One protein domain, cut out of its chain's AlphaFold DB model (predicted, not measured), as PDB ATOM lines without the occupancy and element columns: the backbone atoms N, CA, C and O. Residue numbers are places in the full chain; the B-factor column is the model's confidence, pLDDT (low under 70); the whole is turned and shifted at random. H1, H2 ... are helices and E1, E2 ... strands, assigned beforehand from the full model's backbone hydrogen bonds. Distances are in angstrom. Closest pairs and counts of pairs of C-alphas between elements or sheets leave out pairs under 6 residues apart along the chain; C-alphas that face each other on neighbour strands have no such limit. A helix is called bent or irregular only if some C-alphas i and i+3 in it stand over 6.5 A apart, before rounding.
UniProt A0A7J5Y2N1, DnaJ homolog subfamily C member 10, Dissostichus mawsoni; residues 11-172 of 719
ATOM      1  N   ARG A  11      32.314 -29.010 -16.307       84.75
ATOM      2  CA  ARG A  11      31.666 -29.368 -15.030       84.75
ATOM      3  C   ARG A  11      32.202 -28.537 -13.859       84.75
ATOM      4  O   ARG A  11      31.414 -27.979 -13.102       84.75
ATOM      5  N   GLU A  12      33.520 -28.389 -13.733       88.62
ATOM      6  CA  GLU A  12      34.135 -27.584 -12.666       88.62
ATOM      7  C   GLU A  12      33.822 -26.090 -12.815       88.62
ATOM      8  O   GLU A  12      33.568 -25.408 -11.820       88.62
ATOM      9  N   ILE A  13      33.774 -25.589 -14.055       90.62
ATOM     10  CA  ILE A  13      33.335 -24.226 -14.382       90.62
ATOM     11  C   ILE A  13      31.882 -24.014 -13.940       90.62
ATOM     12  O   ILE A  13      31.612 -23.050 -13.217       90.62
ATOM     13  N   ARG A  14      30.963 -24.934 -14.279       90.38
ATOM     14  CA  ARG A  14      29.566 -24.896 -13.807       90.38
ATOM     15  C   ARG A  14      29.485 -24.942 -12.280       90.38
ATOM     16  O   ARG A  14      28.838 -24.082 -11.692       90.38
ATOM     17  N   GLN A  15      30.181 -25.858 -11.605       91.62
ATOM     18  CA  GLN A  15      30.166 -25.958 -10.136       91.62
ATOM     19  C   GLN A  15      30.773 -24.730  -9.431       91.62
ATOM     20  O   GLN A  15      30.313 -24.322  -8.359       91.62
ATOM     21  N   ALA A  16      31.824 -24.123  -9.985       94.31
ATOM     22  CA  ALA A  16      32.390 -22.880  -9.464       94.31
ATOM     23  C   ALA A  16      31.432 -21.699  -9.655       94.31
ATOM     24  O   ALA A  16      31.174 -20.961  -8.701       94.31
ATOM     25  N   PHE A  17      30.839 -21.571 -10.844       94.88
ATOM     26  CA  PHE A  17      29.825 -20.562 -11.120       94.88
ATOM     27  C   PHE A  17      28.580 -20.736 -10.239       94.88
ATOM     28  O   PHE A  17      28.185 -19.773  -9.596       94.88
ATOM     29  N   LYS A  18      28.032 -21.950 -10.085       94.12
ATOM     30  CA  LYS A  18      26.889 -22.271  -9.199       94.12
ATOM     31  C   LYS A  18      27.123 -21.782  -7.766       94.12
ATOM     32  O   LYS A  18      26.263 -21.125  -7.185       94.12
ATOM     33  N   ARG A  19      28.313 -22.030  -7.202       93.56
ATOM     34  CA  ARG A  19      28.696 -21.559  -5.852       93.56
ATOM     35  C   ARG A  19      28.739 -20.029  -5.745       93.56
ATOM     36  O   ARG A  19      28.289 -19.476  -4.740       93.56
ATOM     37  N   LEU A  20      29.254 -19.347  -6.770       94.19
ATOM     38  CA  LEU A  20      29.276 -17.882  -6.824       94.19
ATOM     39  C   LEU A  20      27.874 -17.305  -7.049       94.19
ATOM     40  O   LEU A  20      27.474 -16.412  -6.313       94.19
ATOM     41  N   ALA A  21      27.084 -17.851  -7.972       93.38
ATOM     42  CA  ALA A  21      25.711 -17.431  -8.226       93.38
ATOM     43  C   ALA A  21      24.850 -17.539  -6.964       93.38
ATOM     44  O   ALA A  21      24.213 -16.569  -6.565       93.38
ATOM     45  N   LEU A  22      24.908 -18.659  -6.240       93.31
ATOM     46  CA  LEU A  22      24.105 -18.838  -5.027       93.31
ATOM     47  C   LEU A  22      24.421 -17.859  -3.888       93.31
ATOM     48  O   LEU A  22      23.572 -17.684  -3.011       93.31
ATOM     49  N   THR A  23      25.599 -17.229  -3.901       92.75
ATOM     50  CA  THR A  23      26.061 -16.292  -2.866       92.75
ATOM     51  C   THR A  23      26.043 -14.830  -3.320       92.75
ATOM     52  O   THR A  23      25.711 -13.959  -2.522       92.75
ATOM     53  N   MET A  24      26.348 -14.553  -4.589       92.62
ATOM     54  CA  MET A  24      26.473 -13.205  -5.158       92.62
ATOM     55  C   MET A  24      25.212 -12.706  -5.877       92.62
ATOM     56  O   MET A  24      25.159 -11.529  -6.219       92.62
ATOM     57  N   HIS A  25      24.197 -13.551  -6.107       94.06
ATOM     58  CA  HIS A  25      22.989 -13.132  -6.827       94.06
ATOM     59  C   HIS A  25      22.318 -11.903  -6.176       94.06
ATOM     60  O   HIS A  25      22.164 -11.887  -4.946       94.06
ATOM     61  N   PRO A  26      21.842 -10.915  -6.960       92.88
ATOM     62  CA  PRO A  26      21.180  -9.719  -6.431       92.88
ATOM     63  C   PRO A  26      19.995 -10.010  -5.494       92.88
ATOM     64  O   PRO A  26      19.925  -9.419  -4.421       92.88
ATOM     65  N   ASP A  27      19.146 -11.000  -5.803       91.19
ATOM     66  CA  ASP A  27      18.037 -11.453  -4.928       91.19
ATOM     67  C   ASP A  27      18.461 -11.819  -3.489       91.19
ATOM     68  O   ASP A  27      17.637 -11.784  -2.573       91.19
ATOM     69  N   LYS A  28      19.724 -12.218  -3.270       91.81
ATOM     70  CA  LYS A  28      20.274 -12.520  -1.935       91.81
ATOM     71  C   LYS A  28      21.044 -11.362  -1.314       91.81
ATOM     72  O   LYS A  28      21.297 -11.395  -0.114       91.81
ATOM     73  N   ASN A  29      21.353 -10.334  -2.098       91.31
ATOM     74  CA  ASN A  29      22.120  -9.165  -1.688       91.31
ATOM     75  C   ASN A  29      21.348  -7.847  -1.946       91.31
ATOM     76  O   ASN A  29      21.934  -6.903  -2.473       91.31
ATOM     77  N   PRO A  30      20.058  -7.719  -1.556       87.69
ATOM     78  CA  PRO A  30      19.231  -6.550  -1.890       87.69
ATOM     79  C   PRO A  30      19.695  -5.235  -1.234       87.69
ATOM     80  O   PRO A  30      19.167  -4.174  -1.553       87.69
ATOM     81  N   GLY A  31      20.649  -5.295  -0.297       88.38
ATOM     82  CA  GLY A  31      21.264  -4.131   0.347       88.38
ATOM     83  C   GLY A  31      22.575  -3.649  -0.293       88.38
ATOM     84  O   GLY A  31      23.107  -2.641   0.159       88.38
ATOM     85  N   ASP A  32      23.108  -4.346  -1.304       91.19
ATOM     86  CA  ASP A  32      24.319  -3.939  -2.033       91.19
ATOM     87  C   ASP A  32      23.941  -3.438  -3.432       91.19
ATOM     88  O   ASP A  32      23.574  -4.213  -4.314       91.19
ATOM     89  N   SER A  33      24.059  -2.126  -3.652       88.31
ATOM     90  CA  SER A  33      23.752  -1.499  -4.943       88.31
ATOM     91  C   SER A  33      24.684  -1.936  -6.079       88.31
ATOM     92  O   SER A  33      24.346  -1.715  -7.234       88.31
ATOM     93  N   LEU A  34      25.835  -2.546  -5.767       91.50
ATOM     94  CA  LEU A  34      26.789  -3.089  -6.742       91.50
ATOM     95  C   LEU A  34      26.628  -4.606  -6.948       91.50
ATOM     96  O   LEU A  34      27.402  -5.202  -7.697       91.50
ATOM     97  N   ALA A  35      25.649  -5.255  -6.303       90.06
ATOM     98  CA  ALA A  35      25.435  -6.697  -6.446       90.06
ATOM     99  C   ALA A  35      25.102  -7.097  -7.893       90.06
ATOM    100  O   ALA A  35      25.569  -8.136  -8.356       90.06
ATOM    101  N   HIS A  36      24.337  -6.267  -8.611       88.94
ATOM    102  CA  HIS A  36      24.012  -6.487 -10.024       88.94
ATOM    103  C   HIS A  36      25.278  -6.500 -10.888       88.94
ATOM    104  O   HIS A  36      25.562  -7.512 -11.520       88.94
ATOM    105  N   ASP A  37      26.075  -5.430 -10.839       88.94
ATOM    106  CA  ASP A  37      27.285  -5.277 -11.658       88.94
ATOM    107  C   ASP A  37      28.312  -6.386 -11.367       88.94
ATOM    108  O   ASP A  37      28.830  -7.035 -12.277       88.94
ATOM    109  N   ARG A  38      28.538  -6.688 -10.080       90.00
ATOM    110  CA  ARG A  38      29.426  -7.778  -9.640       90.00
ATOM    111  C   ARG A  38      28.954  -9.148 -10.112       90.00
ATOM    112  O   ARG A  38      29.779 -10.002 -10.438       90.00
ATOM    113  N   PHE A  39      27.644  -9.391 -10.113       92.06
ATOM    114  CA  PHE A  39      27.109 -10.651 -10.610       92.06
ATOM    115  C   PHE A  39      27.154 -10.720 -12.141       92.06
ATOM    116  O   PHE A  39      27.455 -11.781 -12.681       92.06
ATOM    117  N   LEU A  40      26.970  -9.593 -12.834       89.75
ATOM    118  CA  LEU A  40      27.103  -9.489 -14.285       89.75
ATOM    119  C   LEU A  40      28.530  -9.825 -14.752       89.75
ATOM    120  O   LEU A  40      28.681 -10.596 -15.695       89.75
ATOM    121  N   GLU A  41      29.573  -9.348 -14.058       88.25
ATOM    122  CA  GLU A  41      30.970  -9.745 -14.318       88.25
ATOM    123  C   GLU A  41      31.181 -11.266 -14.196       88.25
ATOM    124  O   GLU A  41      31.799 -11.902 -15.055       88.25
ATOM    125  N   VAL A  42      30.648 -11.872 -13.128       91.00
ATOM    126  CA  VAL A  42      30.756 -13.315 -12.866       91.00
ATOM    127  C   VAL A  42      29.970 -14.133 -13.895       91.00
ATOM    128  O   VAL A  42      30.480 -15.145 -14.375       91.00
ATOM    129  N   ASN A  43      28.770 -13.684 -14.269       90.81
ATOM    130  CA  ASN A  43      27.946 -14.306 -15.303       90.81
ATOM    131  C   ASN A  43      28.623 -14.210 -16.675       90.81
ATOM    132  O   ASN A  43      28.754 -15.218 -17.355       90.81
ATOM    133  N   ARG A  44      29.168 -13.043 -17.045       89.25
ATOM    134  CA  ARG A  44      29.927 -12.850 -18.291       89.25
ATOM    135  C   ARG A  44      31.125 -13.797 -18.383       89.25
ATOM    136  O   ARG A  44      31.348 -14.403 -19.426       89.25
ATOM    137  N   ALA A  45      31.863 -13.981 -17.286       90.81
ATOM    138  CA  ALA A  45      32.951 -14.957 -17.234       90.81
ATOM    139  C   ALA A  45      32.462 -16.405 -17.410       90.81
ATOM    140  O   ALA A  45      33.153 -17.199 -18.040       90.81
ATOM    141  N   TYR A  46      31.291 -16.757 -16.875       91.25
ATOM    142  CA  TYR A  46      30.690 -18.076 -17.080       91.25
ATOM    143  C   TYR A  46      30.210 -18.287 -18.523       91.25
ATOM    144  O   TYR A  46      30.564 -19.294 -19.130       91.25
ATOM    145  N   GLU A  47      29.489 -17.325 -19.100       87.62
ATOM    146  CA  GLU A  47      28.989 -17.387 -20.480       87.62
ATOM    147  C   GLU A  47      30.124 -17.516 -21.510       87.62
ATOM    148  O   GLU A  47      29.983 -18.243 -22.487       87.62
ATOM    149  N   VAL A  48      31.277 -16.882 -21.265       87.31
ATOM    150  CA  VAL A  48      32.488 -17.043 -22.091       87.31
ATOM    151  C   VAL A  48      33.146 -18.409 -21.899       87.31
ATOM    152  O   VAL A  48      33.603 -18.998 -22.869       87.31
ATOM    153  N   LEU A  49      33.251 -18.901 -20.661       87.81
ATOM    154  CA  LEU A  49      34.023 -20.113 -20.351       87.81
ATOM    155  C   LEU A  49      33.240 -21.421 -20.551       87.81
ATOM    156  O   LEU A  49      33.866 -22.477 -20.636       87.81
ATOM    157  N   LYS A  50      31.902 -21.370 -20.611       82.31
ATOM    158  CA  LYS A  50      31.051 -22.535 -20.916       82.31
ATOM    159  C   LYS A  50      31.008 -22.869 -22.413       82.31
ATOM    160  O   LYS A  50      30.756 -24.016 -22.762       82.31
ATOM    161  N   ASP A  51      31.209 -21.870 -23.271       78.31
ATOM    162  CA  ASP A  51      31.177 -21.993 -24.727       78.31
ATOM    163  C   ASP A  51      32.603 -22.216 -25.252       78.31
ATOM    164  O   ASP A  51      33.520 -21.457 -24.937       78.31
ATOM    165  N   ALA A  52      32.809 -23.281 -26.030       76.12
ATOM    166  CA  ALA A  52      34.141 -23.679 -26.482       76.12
ATOM    167  C   ALA A  52      34.777 -22.666 -27.456       76.12
ATOM    168  O   ALA A  52      35.982 -22.404 -27.368       76.12
ATOM    169  N   ASP A  53      33.985 -22.058 -28.344       75.62
ATOM    170  CA  ASP A  53      34.467 -21.086 -29.328       75.62
ATOM    171  C   ASP A  53      34.794 -19.742 -28.646       75.62
ATOM    172  O   ASP A  53      35.830 -19.130 -28.932       75.62
ATOM    173  N   LEU A  54      33.961 -19.287 -27.698       79.69
ATOM    174  CA  LEU A  54      34.220 -18.082 -26.899       79.69
ATOM    175  C   LEU A  54      35.402 -18.267 -25.939       79.69
ATOM    176  O   LEU A  54      36.237 -17.362 -25.839       79.69
ATOM    177  N   ARG A  55      35.532 -19.433 -25.292       84.25
ATOM    178  CA  ARG A  55      36.691 -19.777 -24.454       84.25
ATOM    179  C   ARG A  55      37.978 -19.749 -25.273       84.25
ATOM    180  O   ARG A  55      38.909 -19.045 -24.890       84.25
ATOM    181  N   LYS A  56      38.005 -20.386 -26.453       77.88
ATOM    182  CA  LYS A  56      39.158 -20.339 -27.374       77.88
ATOM    183  C   LYS A  56      39.499 -18.906 -27.809       77.88
ATOM    184  O   LYS A  56      40.674 -18.532 -27.811       77.88
ATOM    185  N   LYS A  57      38.503 -18.073 -28.141       79.12
ATOM    186  CA  LYS A  57      38.715 -16.644 -28.471       79.12
ATOM    187  C   LYS A  57      39.312 -15.868 -27.298       79.12
ATOM    188  O   LYS A  57      40.266 -15.113 -27.494       79.12
ATOM    189  N   TYR A  58      38.796 -16.080 -26.089       84.62
ATOM    190  CA  TYR A  58      39.316 -15.469 -24.868       84.62
ATOM    191  C   TYR A  58      40.748 -15.930 -24.559       84.62
ATOM    192  O   TYR A  58      41.599 -15.104 -24.234       84.62
ATOM    193  N   ASP A  59      41.064 -17.214 -24.736       82.06
ATOM    194  CA  ASP A  59      42.416 -17.734 -24.526       82.06
ATOM    195  C   ASP A  59      43.426 -17.223 -25.576       82.06
ATOM    196  O   ASP A  59      44.590 -17.009 -25.224       82.06
ATOM    197  N   LYS A  60      42.997 -16.965 -26.828       76.44
ATOM    198  CA  LYS A  60      43.841 -16.441 -27.927       76.44
ATOM    199  C   LYS A  60      44.017 -14.916 -27.915       76.44
ATOM    200  O   LYS A  60      45.074 -14.421 -28.309       76.44
ATOM    201  N   TYR A  61      42.998 -14.156 -27.508       80.62
ATOM    202  CA  TYR A  61      42.960 -12.690 -27.670       80.62
ATOM    203  C   TYR A  61      42.647 -11.908 -26.385       80.62
ATOM    204  O   TYR A  61      42.687 -10.672 -26.390       80.62
ATOM    205  N   GLY A  62      42.338 -12.600 -25.289       85.12
ATOM    206  CA  GLY A  62      41.771 -11.998 -24.089       85.12
ATOM    207  C   GLY A  62      40.396 -11.385 -24.352       85.12
ATOM    208  O   GLY A  62      39.721 -11.669 -25.340       85.12
ATOM    209  N   GLU A  63      39.998 -10.474 -23.470       82.00
ATOM    210  CA  GLU A  63      38.696  -9.802 -23.520       82.00
ATOM    211  C   GLU A  63      38.461  -9.001 -24.815       82.00
ATOM    212  O   GLU A  63      37.329  -8.884 -25.267       82.00
ATOM    213  N   LYS A  64      39.529  -8.528 -25.475       77.06
ATOM    214  CA  LYS A  64      39.452  -7.786 -26.749       77.06
ATOM    215  C   LYS A  64      38.970  -8.620 -27.940       77.06
ATOM    216  O   LYS A  64      38.646  -8.040 -28.970       77.06
ATOM    217  N   GLY A  65      38.997  -9.950 -27.837       73.56
ATOM    218  CA  GLY A  65      38.472 -10.851 -28.868       73.56
ATOM    219  C   GLY A  65      37.021 -11.276 -28.648       73.56
ATOM    220  O   GLY A  65      36.540 -12.149 -29.365       73.56
ATOM    221  N   LEU A  66      36.349 -10.707 -27.643       81.00
ATOM    222  CA  LEU A  66      34.944 -10.946 -27.347       81.00
ATOM    223  C   LEU A  66      34.124  -9.739 -27.807       81.00
ATOM    224  O   LEU A  66      34.474  -8.598 -27.517       81.00
ATOM    225  N   ASP A  67      33.026  -9.998 -28.510       68.94
ATOM    226  CA  ASP A  67      32.138  -8.950 -29.008       68.94
ATOM    227  C   ASP A  67      31.226  -8.455 -27.873       68.94
ATOM    228  O   ASP A  67      30.446  -9.234 -27.315       68.94
ATOM    229  N   GLU A  68      31.298  -7.166 -27.520       58.28
ATOM    230  CA  GLU A  68      30.495  -6.586 -26.426       58.28
ATOM    231  C   GLU A  68      28.983  -6.692 -26.692       58.28
ATOM    232  O   GLU A  68      28.190  -6.739 -25.754       58.28
ATOM    233  N   GLN A  69      28.571  -6.776 -27.964       50.47
ATOM    234  CA  GLN A  69      27.161  -6.832 -28.363       50.47
ATOM    235  C   GLN A  69      26.556  -8.245 -28.402       50.47
ATOM    236  O   GLN A  69      25.332  -8.365 -28.412       50.47
ATOM    237  N   GLN A  70      27.360  -9.317 -28.415       49.59
ATOM    238  CA  GLN A  70      26.827 -10.693 -28.435       49.59
ATOM    239  C   GLN A  70      26.445 -11.227 -27.047       49.59
ATOM    240  O   GLN A  70      25.810 -12.276 -26.943       49.59
ATOM    241  N   GLN A  71      26.819 -10.530 -25.975       52.75
ATOM    242  CA  GLN A  71      26.663 -11.020 -24.608       52.75
ATOM    243  C   GLN A  71      25.416 -10.414 -23.967       52.75
ATOM    244  O   GLN A  71      25.451  -9.342 -23.364       52.75
ATOM    245  N   GLY A  72      24.291 -11.117 -24.112       47.03
ATOM    246  CA  GLY A  72      23.038 -10.740 -23.467       47.03
ATOM    247  C   GLY A  72      23.214 -10.649 -21.952       47.03
ATOM    248  O   GLY A  72      23.454 -11.657 -21.295       47.03
ATOM    249  N   GLY A  73      23.047  -9.450 -21.384       54.59
ATOM    250  CA  GLY A  73      23.163  -9.179 -19.943       54.59
ATOM    251  C   GLY A  73      22.055  -9.786 -19.070       54.59
ATOM    252  O   GLY A  73      21.779  -9.281 -17.985       54.59
ATOM    253  N   GLY A  74      21.386 -10.833 -19.553       71.44
ATOM    254  CA  GLY A  74      20.425 -11.617 -18.795       71.44
ATOM    255  C   GLY A  74      21.142 -12.698 -17.995       71.44
ATOM    256  O   GLY A  74      21.860 -13.526 -18.550       71.44
ATOM    257  N   TYR A  75      20.909 -12.704 -16.690       86.12
ATOM    258  CA  TYR A  75      21.171 -13.849 -15.829       86.12
ATOM    259  C   TYR A  75      19.838 -14.423 -15.340       86.12
ATOM    260  O   TYR A  75      18.794 -13.769 -15.381       86.12
ATOM    261  N   GLU A  76      19.874 -15.670 -14.894       90.06
ATOM    262  CA  GLU A  76      18.699 -16.392 -14.418       90.06
ATOM    263  C   GLU A  76      18.379 -16.066 -12.955       90.06
ATOM    264  O   GLU A  76      19.224 -15.558 -12.231       90.06
ATOM    265  N   SER A  77      17.162 -16.357 -12.486       91.31
ATOM    266  CA  SER A  77      16.801 -16.099 -11.077       91.31
ATOM    267  C   SER A  77      17.644 -16.920 -10.087       91.31
ATOM    268  O   SER A  77      18.104 -18.020 -10.411       91.31
ATOM    269  N   TRP A  78      17.755 -16.481  -8.825       92.69
ATOM    270  CA  TRP A  78      18.453 -17.279  -7.803       92.69
ATOM    271  C   TRP A  78      17.861 -18.690  -7.641       92.69
ATOM    272  O   TRP A  78      18.596 -19.652  -7.416       92.69
ATOM    273  N   ASN A  79      16.538 -18.833  -7.795       90.12
ATOM    274  CA  ASN A  79      15.863 -20.131  -7.739       90.12
ATOM    275  C   ASN A  79      16.333 -21.067  -8.863       90.12
ATOM    276  O   ASN A  79      16.607 -22.235  -8.594       90.12
ATOM    277  N   PHE A  80      16.511 -20.557 -10.084       91.25
ATOM    278  CA  PHE A  80      17.052 -21.347 -11.193       91.25
ATOM    279  C   PHE A  80      18.456 -21.865 -10.860       91.25
ATOM    280  O   PHE A  80      18.705 -23.067 -10.923       91.25
ATOM    281  N   TYR A  81      19.360 -20.999 -10.386       92.06
ATOM    282  CA  TYR A  81      20.707 -21.435  -9.990       92.06
ATOM    283  C   TYR A  81      20.721 -22.400  -8.792       92.06
ATOM    284  O   TYR A  81      21.685 -23.149  -8.610       92.06
ATOM    285  N   ARG A  82      19.659 -22.408  -7.972       91.25
ATOM    286  CA  ARG A  82      19.520 -23.295  -6.810       91.25
ATOM    287  C   ARG A  82      18.947 -24.664  -7.135       91.25
ATOM    288  O   ARG A  82      19.343 -25.620  -6.463       91.25
ATOM    289  N   TYR A  83      18.026 -24.753  -8.087       87.25
ATOM    290  CA  TYR A  83      17.260 -25.969  -8.357       87.25
ATOM    291  C   TYR A  83      17.498 -26.504  -9.774       87.25
ATOM    292  O   TYR A  83      17.833 -27.676  -9.916       87.25
ATOM    293  N   ASP A  84      17.412 -25.648 -10.793       88.38
ATOM    294  CA  ASP A  84      17.477 -26.017 -12.216       88.38
ATOM    295  C   ASP A  84      18.916 -26.171 -12.745       88.38
ATOM    296  O   ASP A  84      19.175 -26.959 -13.654       88.38
ATOM    297  N   PHE A  85      19.871 -25.409 -12.206       90.50
ATOM    298  CA  PHE A  85      21.224 -25.331 -12.754       90.50
ATOM    299  C   PHE A  85      22.130 -26.489 -12.311       90.50
ATOM    300  O   PHE A  85      22.385 -26.689 -11.119       90.50
ATOM    301  N   GLY A  86      22.687 -27.208 -13.292       88.94
ATOM    302  CA  GLY A  86      23.630 -28.301 -13.050       88.94
ATOM    303  C   GLY A  86      23.004 -29.412 -12.208       88.94
ATOM    304  O   GLY A  86      23.528 -29.733 -11.140       88.94
ATOM    305  N   ILE A  87      21.857 -29.948 -12.654       92.50
ATOM    306  CA  ILE A  87      21.046 -30.931 -11.905       92.50
ATOM    307  C   ILE A  87      21.880 -32.154 -11.498       92.50
ATOM    308  O   ILE A  87      21.744 -32.623 -10.372       92.50
ATOM    309  N   TYR A  88      22.765 -32.621 -12.382       93.88
ATOM    310  CA  TYR A  88      23.613 -33.802 -12.171       93.88
ATOM    311  C   TYR A  88      25.105 -33.471 -11.979       93.88
ATOM    312  O   TYR A  88      25.938 -34.370 -11.927       93.88
ATOM    313  N   ASP A  89      25.476 -32.189 -11.858       89.25
ATOM    314  CA  ASP A  89      26.889 -31.778 -11.756       89.25
ATOM    315  C   ASP A  89      27.563 -32.215 -10.446       89.25
ATOM    316  O   ASP A  89      28.790 -32.207 -10.353       89.25
ATOM    317  N   ASP A  90      26.784 -32.626  -9.447       88.50
ATOM    318  CA  ASP A  90      27.264 -33.074  -8.138       88.50
ATOM    319  C   ASP A  90      27.178 -34.614  -7.975       88.50
ATOM    320  O   ASP A  90      27.652 -35.153  -6.978       88.50
ATOM    321  N   ASP A  91      26.655 -35.329  -8.981       90.44
ATOM    322  CA  ASP A  91      26.528 -36.794  -9.016       90.44
ATOM    323  C   ASP A  91      27.697 -37.414  -9.808       90.44
ATOM    324  O   ASP A  91      28.025 -36.954 -10.904       90.44
ATOM    325  N   LEU A  92      28.395 -38.415  -9.264       86.00
ATOM    326  CA  LEU A  92      29.579 -38.994  -9.926       86.00
ATOM    327  C   LEU A  92      29.200 -40.089 -10.927       86.00
ATOM    328  O   LEU A  92      29.838 -40.223 -11.967       86.00
ATOM    329  N   GLU A  93      28.135 -40.826 -10.624       87.25
ATOM    330  CA  GLU A  93      27.631 -41.963 -11.393       87.25
ATOM    331  C   GLU A  93      26.805 -41.532 -12.623       87.25
ATOM    332  O   GLU A  93      26.561 -42.339 -13.519       87.25
ATOM    333  N   VAL A  94      26.389 -40.258 -12.690       93.38
ATOM    334  CA  VAL A  94      25.676 -39.679 -13.839       93.38
ATOM    335  C   VAL A  94      26.658 -38.908 -14.720       93.38
ATOM    336  O   VAL A  94      27.162 -37.845 -14.352       93.38
ATOM    337  N   ILE A  95      26.909 -39.421 -15.922       90.56
ATOM    338  CA  ILE A  95      27.843 -38.815 -16.876       90.56
ATOM    339  C   ILE A  95      27.109 -37.734 -17.681       90.56
ATOM    340  O   ILE A  95      26.242 -38.030 -18.505       90.56
ATOM    341  N   THR A  96      27.447 -36.462 -17.458       91.81
ATOM    342  CA  THR A  96      26.916 -35.357 -18.269       91.81
ATOM    343  C   THR A  96      27.581 -35.347 -19.644       91.81
ATOM    344  O   THR A  96      28.797 -35.175 -19.704       91.81
ATOM    345  N   LEU A  97      26.802 -35.491 -20.716       89.12
ATOM    346  CA  LEU A  97      27.279 -35.487 -22.103       89.12
ATOM    347  C   LEU A  97      26.842 -34.208 -22.834       89.12
ATOM    348  O   LEU A  97      25.745 -33.690 -22.598       89.12
ATOM    349  N   ASP A  98      27.686 -33.739 -23.750       84.31
ATOM    350  CA  ASP A  98      27.434 -32.612 -24.652       84.31
ATOM    351  C   ASP A  98      27.628 -33.014 -26.128       84.31
ATOM    352  O   ASP A  98      27.826 -34.188 -26.446       84.31
ATOM    353  N   SER A  99      27.531 -32.057 -27.053       79.44
ATOM    354  CA  SER A  99      27.681 -32.307 -28.493       79.44
ATOM    355  C   SER A  99      29.049 -32.838 -28.941       79.44
ATOM    356  O   SER A  99      29.117 -33.378 -30.043       79.44
ATOM    357  N   GLY A 100      30.115 -32.678 -28.149       72.50
ATOM    358  CA  GLY A 100      31.442 -33.218 -28.460       72.50
ATOM    359  C   GLY A 100      31.566 -34.688 -28.061       72.50
ATOM    360  O   GLY A 100      31.932 -35.529 -28.881       72.50
ATOM    361  N   ASP A 101      31.182 -35.009 -26.825       79.44
ATOM    362  CA  ASP A 101      31.392 -36.343 -26.246       79.44
ATOM    363  C   ASP A 101      30.319 -37.373 -26.644       79.44
ATOM    364  O   ASP A 101      30.561 -38.584 -26.584       79.44
ATOM    365  N   PHE A 102      29.116 -36.924 -27.027       85.62
ATOM    366  CA  PHE A 102      27.938 -37.792 -27.148       85.62
ATOM    367  C   PHE A 102      28.138 -38.992 -28.086       85.62
ATOM    368  O   PHE A 102      27.829 -40.118 -27.697       85.62
ATOM    369  N   GLU A 103      28.644 -38.778 -29.307       80.88
ATOM    370  CA  GLU A 103      28.804 -39.862 -30.289       80.88
ATOM    371  C   GLU A 103      29.862 -40.880 -29.864       80.88
ATOM    372  O   GLU A 103      29.633 -42.082 -29.993       80.88
ATOM    373  N   ALA A 104      30.999 -40.431 -29.328       76.00
ATOM    374  CA  ALA A 104      32.040 -41.332 -28.838       76.00
ATOM    375  C   ALA A 104      31.511 -42.190 -27.675       76.00
ATOM    376  O   ALA A 104      31.687 -43.411 -27.667       76.00
ATOM    377  N   ALA A 105      30.774 -41.568 -26.746       81.62
ATOM    378  CA  ALA A 105      30.144 -42.236 -25.613       81.62
ATOM    379  C   ALA A 105      29.132 -43.308 -26.055       81.62
ATOM    380  O   ALA A 105      29.366 -44.495 -25.816       81.62
ATOM    381  N   VAL A 106      28.046 -42.940 -26.753       82.69
ATOM    382  CA  VAL A 106      26.969 -43.895 -27.108       82.69
ATOM    383  C   VAL A 106      27.428 -45.032 -28.009       82.69
ATOM    384  O   VAL A 106      26.828 -46.108 -28.015       82.69
ATOM    385  N   ASN A 107      28.494 -44.802 -28.775       74.38
ATOM    386  CA  ASN A 107      29.043 -45.802 -29.667       74.38
ATOM    387  C   ASN A 107      30.163 -46.641 -29.009       74.38
ATOM    388  O   ASN A 107      30.613 -47.583 -29.651       74.38
ATOM    389  N   SER A 108      30.592 -46.379 -27.768       72.75
ATOM    390  CA  SER A 108      31.758 -47.015 -27.104       72.75
ATOM    391  C   SER A 108      31.751 -48.551 -26.981       72.75
ATOM    392  O   SER A 108      32.767 -49.126 -26.610       72.75
ATOM    393  N   GLY A 109      30.650 -49.244 -27.283       68.00
ATOM    394  CA  GLY A 109      30.511 -50.699 -27.087       68.00
ATOM    395  C   GLY A 109      29.721 -51.054 -25.829       68.00
ATOM    396  O   GLY A 109      29.023 -52.067 -25.806       68.00
ATOM    397  N   GLU A 110      29.759 -50.184 -24.822       72.50
ATOM    398  CA  GLU A 110      28.945 -50.301 -23.617       72.50
ATOM    399  C   GLU A 110      27.461 -49.998 -23.900       72.50
ATOM    400  O   GLU A 110      27.101 -49.348 -24.887       72.50
ATOM    401  N   ILE A 111      26.583 -50.459 -23.008       75.25
ATOM    402  CA  ILE A 111      25.180 -50.033 -22.989       75.25
ATOM    403  C   ILE A 111      25.113 -48.676 -22.293       75.25
ATOM    404  O   ILE A 111      25.568 -48.537 -21.157       75.25
ATOM    405  N   TRP A 112      24.505 -47.700 -22.959       86.31
ATOM    406  CA  TRP A 112      24.259 -46.366 -22.421       86.31
ATOM    407  C   TRP A 112      22.767 -46.147 -22.245       86.31
ATOM    408  O   TRP A 112      22.003 -46.366 -23.181       86.31
ATOM    409  N   PHE A 113      22.342 -45.659 -21.085       89.31
ATOM    410  CA  PHE A 113      20.980 -45.183 -20.875       89.31
ATOM    411  C   PHE A 113      21.033 -43.690 -20.559       89.31
ATOM    412  O   PHE A 113      21.625 -43.274 -19.565       89.31
ATOM    413  N   ILE A 114      20.479 -42.872 -21.455       94.50
ATOM    414  CA  ILE A 114      20.648 -41.419 -21.451       94.50
ATOM    415  C   ILE A 114      19.319 -40.727 -21.177       94.50
ATOM    416  O   ILE A 114      18.322 -40.977 -21.856       94.50
ATOM    417  N   ASN A 115      19.348 -39.803 -20.216       96.06
ATOM    418  CA  ASN A 115      18.278 -38.856 -19.944       96.06
ATOM    419  C   ASN A 115      18.531 -37.524 -20.662       96.06
ATOM    420  O   ASN A 115      19.380 -36.730 -20.250       96.06
ATOM    421  N   PHE A 116      17.775 -37.270 -21.725       96.31
ATOM    422  CA  PHE A 116      17.683 -35.959 -22.355       96.31
ATOM    423  C   PHE A 116      16.699 -35.094 -21.567       96.31
ATOM    424  O   PHE A 116      15.486 -35.320 -21.603       96.31
ATOM    425  N   TYR A 117      17.220 -34.099 -20.854       95.88
ATOM    426  CA  TYR A 117      16.443 -33.257 -19.952       95.88
ATOM    427  C   TYR A 117      16.554 -31.775 -20.319       95.88
ATOM    428  O   TYR A 117      17.409 -31.357 -21.101       95.88
ATOM    429  N   PHE A 118      15.685 -30.968 -19.718       93.62
ATOM    430  CA  PHE A 118      15.727 -29.513 -19.804       93.62
ATOM    431  C   PHE A 118      15.729 -28.931 -18.379       93.62
ATOM    432  O   PHE A 118      15.054 -29.502 -17.526       93.62
ATOM    433  N   PRO A 119      16.439 -27.829 -18.068       88.88
ATOM    434  CA  PRO A 119      16.565 -27.356 -16.685       88.88
ATOM    435  C   PRO A 119      15.231 -26.906 -16.071       88.88
ATOM    436  O   PRO A 119      14.892 -27.295 -14.960       88.88
ATOM    437  N   ARG A 120      14.421 -26.143 -16.819       87.88
ATOM    438  CA  ARG A 120      13.114 -25.620 -16.370       87.88
ATOM    439  C   ARG A 120      11.956 -26.600 -16.635       87.88
ATOM    440  O   ARG A 120      10.992 -26.258 -17.317       87.88
ATOM    441  N   CYS A 121      12.068 -27.840 -16.169       90.62
ATOM    442  CA  CYS A 121      11.138 -28.930 -16.489       90.62
ATOM    443  C   CYS A 121      10.728 -29.687 -15.216       90.62
ATOM    444  O   CYS A 121      11.548 -30.392 -14.633       90.62
ATOM    445  N   SER A 122       9.456 -29.584 -14.801       92.31
ATOM    446  CA  SER A 122       8.956 -30.235 -13.568       92.31
ATOM    447  C   SER A 122       9.200 -31.745 -13.578       92.31
ATOM    448  O   SER A 122       9.817 -32.279 -12.664       92.31
ATOM    449  N   HIS A 123       8.844 -32.419 -14.674       92.50
ATOM    450  CA  HIS A 123       9.043 -33.863 -14.832       92.50
ATOM    451  C   HIS A 123      10.520 -34.284 -14.821       92.50
ATOM    452  O   HIS A 123      10.852 -35.401 -14.436       92.50
ATOM    453  N   CYS A 124      11.425 -33.386 -15.215       92.62
ATOM    454  CA  CYS A 124      12.861 -33.626 -15.168       92.62
ATOM    455  C   CYS A 124      13.381 -33.553 -13.723       92.62
ATOM    456  O   CYS A 124      14.241 -34.349 -13.349       92.62
ATOM    457  N   HIS A 125      12.820 -32.661 -12.897       92.62
ATOM    458  CA  HIS A 125      13.079 -32.593 -11.453       92.62
ATOM    459  C   HIS A 125      12.464 -33.751 -10.679       92.62
ATOM    460  O   HIS A 125      13.116 -34.294  -9.795       92.62
ATOM    461  N   GLU A 126      11.243 -34.156 -11.030       91.88
ATOM    462  CA  GLU A 126      10.572 -35.337 -10.474       91.88
ATOM    463  C   GLU A 126      11.385 -36.614 -10.740       91.88
ATOM    464  O   GLU A 126      11.515 -37.459  -9.858       91.88
ATOM    465  N   LEU A 127      11.990 -36.729 -11.928       92.25
ATOM    466  CA  LEU A 127      12.846 -37.856 -12.300       92.25
ATOM    467  C   LEU A 127      14.249 -37.804 -11.668       92.25
ATOM    468  O   LEU A 127      14.862 -38.852 -11.468       92.25
ATOM    469  N   ALA A 128      14.789 -36.619 -11.368       93.88
ATOM    470  CA  ALA A 128      16.196 -36.469 -10.995       93.88
ATOM    471  C   ALA A 128      16.636 -37.278  -9.749       93.88
ATOM    472  O   ALA A 128      17.731 -37.836  -9.795       93.88
ATOM    473  N   PRO A 129      15.863 -37.391  -8.645       94.50
ATOM    474  CA  PRO A 129      16.204 -38.280  -7.529       94.50
ATOM    475  C   PRO A 129      16.310 -39.744  -7.968       94.50
ATOM    476  O   PRO A 129      17.357 -40.361  -7.785       94.50
ATOM    477  N   THR A 130      15.280 -40.255  -8.648       92.62
ATOM    478  CA  THR A 130      15.226 -41.635  -9.149       92.62
ATOM    479  C   THR A 130      16.358 -41.932 -10.130       92.62
ATOM    480  O   THR A 130      16.940 -43.009 -10.087       92.62
ATOM    481  N   TRP A 131      16.726 -40.973 -10.988       95.19
ATOM    482  CA  TRP A 131      17.829 -41.129 -11.942       95.19
ATOM    483  C   TRP A 131      19.193 -41.278 -11.252       95.19
ATOM    484  O   TRP A 131      20.033 -42.042 -11.721       95.19
ATOM    485  N   ARG A 132      19.407 -40.603 -10.112       94.75
ATOM    486  CA  ARG A 132      20.634 -40.736  -9.300       94.75
ATOM    487  C   ARG A 132      20.706 -42.067  -8.565       94.75
ATOM    488  O   ARG A 132      21.778 -42.660  -8.486       94.75
ATOM    489  N   GLU A 133      19.589 -42.522  -8.004       89.56
ATOM    490  CA  GLU A 133      19.508 -43.825  -7.332       89.56
ATOM    491  C   GLU A 133      19.736 -44.951  -8.347       89.56
ATOM    492  O   GLU A 133      20.634 -45.770  -8.166       89.56
ATOM    493  N   PHE A 134      19.053 -44.887  -9.490       84.81
ATOM    494  CA  PHE A 134      19.255 -45.797 -10.614       84.81
ATOM    495  C   PHE A 134      20.703 -45.787 -11.141       84.81
ATOM    496  O   PHE A 134      21.262 -46.849 -11.403       84.81
ATOM    497  N   ALA A 135      21.363 -44.625 -11.227       88.44
ATOM    498  CA  ALA A 135      22.786 -44.551 -11.579       88.44
ATOM    499  C   ALA A 135      23.693 -45.296 -10.592       88.44
ATOM    500  O   ALA A 135      24.629 -45.976 -11.006       88.44
ATOM    501  N   LYS A 136      23.387 -45.229  -9.292       85.69
ATOM    502  CA  LYS A 136      24.141 -45.933  -8.245       85.69
ATOM    503  C   LYS A 136      23.874 -47.433  -8.214       85.69
ATOM    504  O   LYS A 136      24.758 -48.171  -7.782       85.69
ATOM    505  N   GLU A 137      22.697 -47.882  -8.643       78.69
ATOM    506  CA  GLU A 137      22.348 -49.305  -8.778       78.69
ATOM    507  C   GLU A 137      22.921 -49.941 -10.053       78.69
ATOM    508  O   GLU A 137      23.329 -51.102 -10.036       78.69
ATOM    509  N   MET A 138      22.975 -49.180 -11.152       75.88
ATOM    510  CA  MET A 138      23.427 -49.655 -12.466       75.88
ATOM    511  C   MET A 138      24.921 -49.442 -12.738       75.88
ATOM    512  O   MET A 138      25.413 -49.867 -13.787       75.88
ATOM    513  N   ASP A 139      25.646 -48.832 -11.801       76.25
ATOM    514  CA  ASP A 139      27.104 -48.723 -11.825       76.25
ATOM    515  C   ASP A 139      27.770 -50.098 -12.047       76.25
ATOM    516  O   ASP A 139      27.398 -51.107 -11.444       76.25
ATOM    517  N   GLY A 140      28.725 -50.148 -12.977       64.25
ATOM    518  CA  GLY A 140      29.352 -51.384 -13.465       64.25
ATOM    519  C   GLY A 140      28.502 -52.251 -14.416       64.25
ATOM    520  O   GLY A 140      29.046 -53.178 -15.011       64.25
ATOM    521  N   VAL A 141      27.206 -51.964 -14.610       66.50
ATOM    522  CA  VAL A 141      26.293 -52.743 -15.480       66.50
ATOM    523  C   VAL A 141      25.979 -52.016 -16.790       66.50
ATOM    524  O   VAL A 141      25.996 -52.623 -17.860       66.50
ATOM    525  N   MET A 142      25.668 -50.721 -16.722       74.06
ATOM    526  CA  MET A 142      25.474 -49.853 -17.888       74.06
ATOM    527  C   MET A 142      25.812 -48.406 -17.529       74.06
ATOM    528  O   MET A 142      25.720 -48.006 -16.370       74.06
ATOM    529  N   ARG A 143      26.195 -47.599 -18.519       82.75
ATOM    530  CA  ARG A 143      26.512 -46.184 -18.299       82.75
ATOM    531  C   ARG A 143      25.242 -45.356 -18.241       82.75
ATOM    532  O   ARG A 143      24.441 -45.377 -19.177       82.75
ATOM    533  N   ILE A 144      25.083 -44.594 -17.163       91.50
ATOM    534  CA  ILE A 144      23.960 -43.675 -16.998       91.50
ATOM    535  C   ILE A 144      24.404 -42.267 -17.392       91.50
ATOM    536  O   ILE A 144      25.270 -41.663 -16.763       91.50
ATOM    537  N   GLY A 145      23.820 -41.760 -18.475       93.75
ATOM    538  CA  GLY A 145      24.135 -40.455 -19.044       93.75
ATOM    539  C   GLY A 145      23.027 -39.426 -18.829       93.75
ATOM    540  O   GLY A 145      21.854 -39.767 -18.661       93.75
ATOM    541  N   ALA A 146      23.382 -38.146 -18.890       96.31
ATOM    542  CA  ALA A 146      22.424 -37.045 -18.926       96.31
ATOM    543  C   ALA A 146      22.862 -35.965 -19.923       96.31
ATOM    544  O   ALA A 146      23.999 -35.500 -19.880       96.31
ATOM    545  N   VAL A 147      21.950 -35.528 -20.794       94.94
ATOM    546  CA  VAL A 147      22.183 -34.463 -21.781       94.94
ATOM    547  C   VAL A 147      21.283 -33.280 -21.449       94.94
ATOM    548  O   VAL A 147      20.058 -33.416 -21.439       94.94
ATOM    549  N   ASN A 148      21.882 -32.112 -21.198       93.94
ATOM    550  CA  ASN A 148      21.134 -30.868 -21.030       93.94
ATOM    551  C   ASN A 148      20.769 -30.290 -22.405       93.94
ATOM    552  O   ASN A 148      21.616 -29.686 -23.065       93.94
ATOM    553  N   CYS A 149      19.509 -30.422 -22.813       92.56
ATOM    554  CA  CYS A 149      19.002 -29.891 -24.080       92.56
ATOM    555  C   CYS A 149      18.800 -28.369 -24.096       92.56
ATOM    556  O   CYS A 149      18.595 -27.804 -25.169       92.56
ATOM    557  N   GLY A 150      18.873 -27.699 -22.940       88.81
ATOM    558  CA  GLY A 150      18.946 -26.237 -22.872       88.81
ATOM    559  C   GLY A 150      20.261 -25.710 -23.444       88.81
ATOM    560  O   GLY A 150      20.243 -24.801 -24.268       88.81
ATOM    561  N   ASP A 151      21.375 -26.349 -23.078       85.00
ATOM    562  CA  ASP A 151      22.705 -26.017 -23.601       85.00
ATOM    563  C   ASP A 151      22.953 -26.685 -24.973       85.00
ATOM    564  O   ASP A 151      23.555 -26.094 -25.862       85.00
ATOM    565  N   ASN A 152      22.434 -27.903 -25.185       86.88
ATOM    566  CA  ASN A 152      22.714 -28.751 -26.356       86.88
ATOM    567  C   ASN A 152      21.519 -28.881 -27.327       86.88
ATOM    568  O   ASN A 152      21.226 -29.963 -27.842       86.88
ATOM    569  N   ASN A 153      20.809 -27.782 -27.596       86.50
ATOM    570  CA  ASN A 153      19.592 -27.765 -28.427       86.50
ATOM    571  C   ASN A 153      19.786 -28.412 -29.821       86.50
ATOM    572  O   ASN A 153      18.919 -29.155 -30.281       86.50
ATOM    573  N   HIS A 154      20.931 -28.196 -30.481       85.06
ATOM    574  CA  HIS A 154      21.226 -28.809 -31.788       85.06
ATOM    575  C   HIS A 154      21.355 -30.340 -31.723       85.06
ATOM    576  O   HIS A 154      20.799 -31.026 -32.581       85.06
ATOM    577  N   LEU A 155      22.021 -30.875 -30.692       85.69
ATOM    578  CA  LEU A 155      22.134 -32.319 -30.455       85.69
ATOM    579  C   LEU A 155      20.756 -32.936 -30.184       85.69
ATOM    580  O   LEU A 155      20.380 -33.923 -30.807       85.69
ATOM    581  N   CYS A 156      19.964 -32.333 -29.297       90.38
ATOM    582  CA  CYS A 156      18.653 -32.884 -28.959       90.38
ATOM    583  C   CYS A 156      17.692 -32.866 -30.161       90.38
ATOM    584  O   CYS A 156      16.997 -33.852 -30.403       90.38
ATOM    585  N   ARG A 157      17.725 -31.814 -30.993       89.38
ATOM    586  CA  ARG A 157      16.966 -31.773 -32.254       89.38
ATOM    587  C   ARG A 157      17.437 -32.814 -33.270       89.38
ATOM    588  O   ARG A 157      16.591 -33.469 -33.871       89.38
ATOM    589  N   SER A 158      18.747 -33.005 -33.455       85.00
ATOM    590  CA  SER A 158      19.267 -33.996 -34.414       85.00
ATOM    591  C   SER A 158      18.968 -35.441 -33.996       85.00
ATOM    592  O   SER A 158      18.826 -36.312 -34.852       85.00
ATOM    593  N   LYS A 159      18.787 -35.691 -32.692       85.75
ATOM    594  CA  LYS A 159      18.301 -36.966 -32.135       85.75
ATOM    595  C   LYS A 159      16.774 -37.087 -32.064       85.75
ATOM    596  O   LYS A 159      16.275 -38.102 -31.587       85.75
ATOM    597  N   GLY A 160      16.025 -36.100 -32.565       86.31
ATOM    598  CA  GLY A 160      14.558 -36.130 -32.610       86.31
ATOM    599  C   GLY A 160      13.876 -35.968 -31.247       86.31
ATOM    600  O   GLY A 160      12.719 -36.364 -31.093       86.31
ATOM    601  N   ILE A 161      14.572 -35.405 -30.256       90.19
ATOM    602  CA  ILE A 161      14.042 -35.186 -28.909       90.19
ATOM    603  C   ILE A 161      13.116 -33.965 -28.919       90.19
ATOM    604  O   ILE A 161      13.565 -32.825 -29.010       90.19
ATOM    605  N   ASN A 162      11.811 -34.219 -28.806       86.31
ATOM    606  CA  ASN A 162      10.761 -33.193 -28.871       86.31
ATOM    607  C   ASN A 162      10.020 -32.981 -27.533       86.31
ATOM    608  O   ASN A 162       9.139 -32.127 -27.443       86.31
ATOM    609  N   SER A 163      10.355 -33.754 -26.498       88.81
ATOM    610  CA  SER A 163       9.724 -33.737 -25.170       88.81
ATOM    611  C   SER A 163      10.748 -34.044 -24.075       88.81
ATOM    612  O   SER A 163      11.735 -34.736 -24.327       88.81
ATOM    613  N   TYR A 164      10.513 -33.548 -22.855       90.56
ATOM    614  CA  TYR A 164      11.446 -33.687 -21.731       90.56
ATOM    615  C   TYR A 164      10.731 -34.147 -20.443       90.56
ATOM    616  O   TYR A 164       9.641 -33.644 -20.160       90.56
ATOM    617  N   PRO A 165      11.344 -35.039 -19.637       95.31
ATOM    618  CA  PRO A 165      12.555 -35.798 -19.952       95.31
ATOM    619  C   PRO A 165      12.288 -36.846 -21.047       95.31
ATOM    620  O   PRO A 165      11.164 -37.314 -21.217       95.31
ATOM    621  N   SER A 166      13.331 -37.214 -21.785       90.75
ATOM    622  CA  SER A 166      13.301 -38.259 -22.812       90.75
ATOM    623  C   SER A 166      14.399 -39.279 -22.543       90.75
ATOM    624  O   SER A 166      15.572 -38.922 -22.457       90.75
ATOM    625  N   LEU A 167      14.021 -40.550 -22.405       88.00
ATOM    626  CA  LEU A 167      14.917 -41.624 -21.977       88.00
ATOM    627  C   LEU A 167      15.229 -42.571 -23.137       88.00
ATOM    628  O   LEU A 167      14.324 -43.196 -23.686       88.00
ATOM    629  N   TYR A 168      16.508 -42.689 -23.497       84.56
ATOM    630  CA  TYR A 168      16.966 -43.471 -24.650       84.56
ATOM    631  C   TYR A 168      18.097 -44.422 -24.268       84.56
ATOM    632  O   TYR A 168      19.107 -44.000 -23.705       84.56
ATOM    633  N   VAL A 169      17.944 -45.700 -24.621       79.81
ATOM    634  CA  VAL A 169      19.017 -46.695 -24.518       79.81
ATOM    635  C   VAL A 169      19.765 -46.759 -25.847       79.81
ATOM    636  O   VAL A 169      19.167 -47.033 -26.888       79.81
ATOM    637  N   TYR A 170      21.075 -46.546 -25.799       77.12
ATOM    638  CA  TYR A 170      21.994 -46.735 -26.913       77.12
ATOM    639  C   TYR A 170      22.821 -48.000 -26.688       77.12
ATOM    640  O   TYR A 170      23.249 -48.303 -25.573       77.12
ATOM    641  N   LYS A 171      23.035 -48.752 -27.769       71.81
ATOM    642  CA  LYS A 171      23.841 -49.970 -27.764       71.81
ATOM    643  C   LYS A 171      24.581 -50.093 -29.088       71.81
ATOM    644  O   LYS A 171      23.953 -50.282 -30.131       71.81
ATOM    645  N   ALA A 172      25.904 -50.004 -29.041       58.75
ATOM    646  CA  ALA A 172      26.736 -50.297 -30.199       58.75
ATOM    647  C   ALA A 172      26.713 -51.803 -30.542       58.75
ATOM    648  O   ALA A 172      26.278 -52.646 -29.754       58.75
TER     649      ALA A 172
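Overview. This is residues 11 to 172 of the 719 residues of the protein "DnaJ homolog subfamily C member 10" of Dissostichus mawsoni (UniProt A0A7J5Y2N1). The model has two lobes: a strongly twisted sheet of four strands with the helix H6 over one face and the short helix H5 over the other, and a lobe of helices in which H1 and H2 make a hairpin, H4 packs on H1, and H3 turns off the end of H2 at a corner. Residues 85 to 93 lead from the helical lobe into the sheet lobe, where the short H7 only grazes the sheet. The printed part has 162 residues with seven named helices and four named strands, in the order H1 H2 H3 H4 E1 H5 E2 H6 E3 H7 E4. The sheet runs E1 E3 E2 E4 and is mixed, and the class is mixed, helices and strands. The whole is compact, with a radius of gyration of the C-alphas of 17.4 A, and spans 51 by 35 by 28 A.

Along the chain. Begin in the sheet, at edge strand E1, residues 94 to 97. Beside it find E3, residues 143 to 148, then E2, residues 111 to 117 and 19.2 A long, then E4, residues 166 to 171, which ends at C-alpha 171 at (23.841, -49.970, -27.764). Three helices join these strands: H5, residues 102 to 107; H6, residues 122 to 138 and 24.2 A long; and H7, residues 153 to 158. H6 starts at C-alpha 122 at (8.956, -30.235, -13.568), has a kink of 38 degrees near residue 130, and is irregular, with C-alphas 126 and 129 7.0 A apart. For the other lobe, find C-alpha 11 at (31.666, -29.368, -15.030), where H1, residues 11 to 24, begins its 19.6 A. H2 is residues 35 to 50, 22.2 A; H3, residues 52 to 65, is irregular, with C-alphas 60 and 63 9.5 A apart; H4 is residues 78 to 84.

Arrangement. Look first at E3 and E2, parallel at 23 degrees, with N 145 and O 113 2.9 A apart, within hydrogen-bond range. E1 and E3 are parallel at 50 degrees, with N 97 and O 146 at 2.9 A. E2 and E4 are antiparallel at 160 degrees, with N 114 and O 168 at 2.9 A. H6 is on the sheet at a height of 9.4 A, over E3 and E2, and runs along the strands, at 16 degrees to E3 on the local plane; its closest C-alphas to E3 are those of Ala 135 and Ile 144, 5.6 A. H5 is on the opposite face of the sheet from H6, at a height of 8.4 A over the sheet, and lies over E2. E2, H6 and E3 form a strand-helix-strand unit, two parallel neighbours with a helix between them along the chain; E1, H5 and E2 form a split one, with E3 between the strands; both crossovers are right-handed. H4 and H6 are close but not clearly touching: the C-alphas of Asp 84 and His 125 are 7.9 A apart. H1, with residues 18 to 22 alone, touches H4, closest at the C-alphas of Lys 18 and Tyr 81, 6.3 A. H1 and H2 touch as a helical hairpin, opposite ways at a shallow tilt of 7 degrees; the C-alphas of Met 24 and Phe 39 are closest, 6.1 A. H2 and H3 touch only at the corner, at Leu 49 and Arg 55, whose C-alphas are 4.9 A apart. Every O i to N i+4 pair is within hydrogen-bond range in H2, H4, H5 and H7; in H1 it is 9 of 10, in H3 7 of 10 and in H6 11 of 13.

Size, cuts and confidence. The two C-alphas farthest apart are those of Gly 31 and Ala 172, 55.6 A. The printed part has no cut. The link from H3 to H4, residues 66 to 77, is long. The mean pLDDT of the printed part is 85.4; look for values under 70 at residues 67 to 73, 109, 140 to 141 and 172.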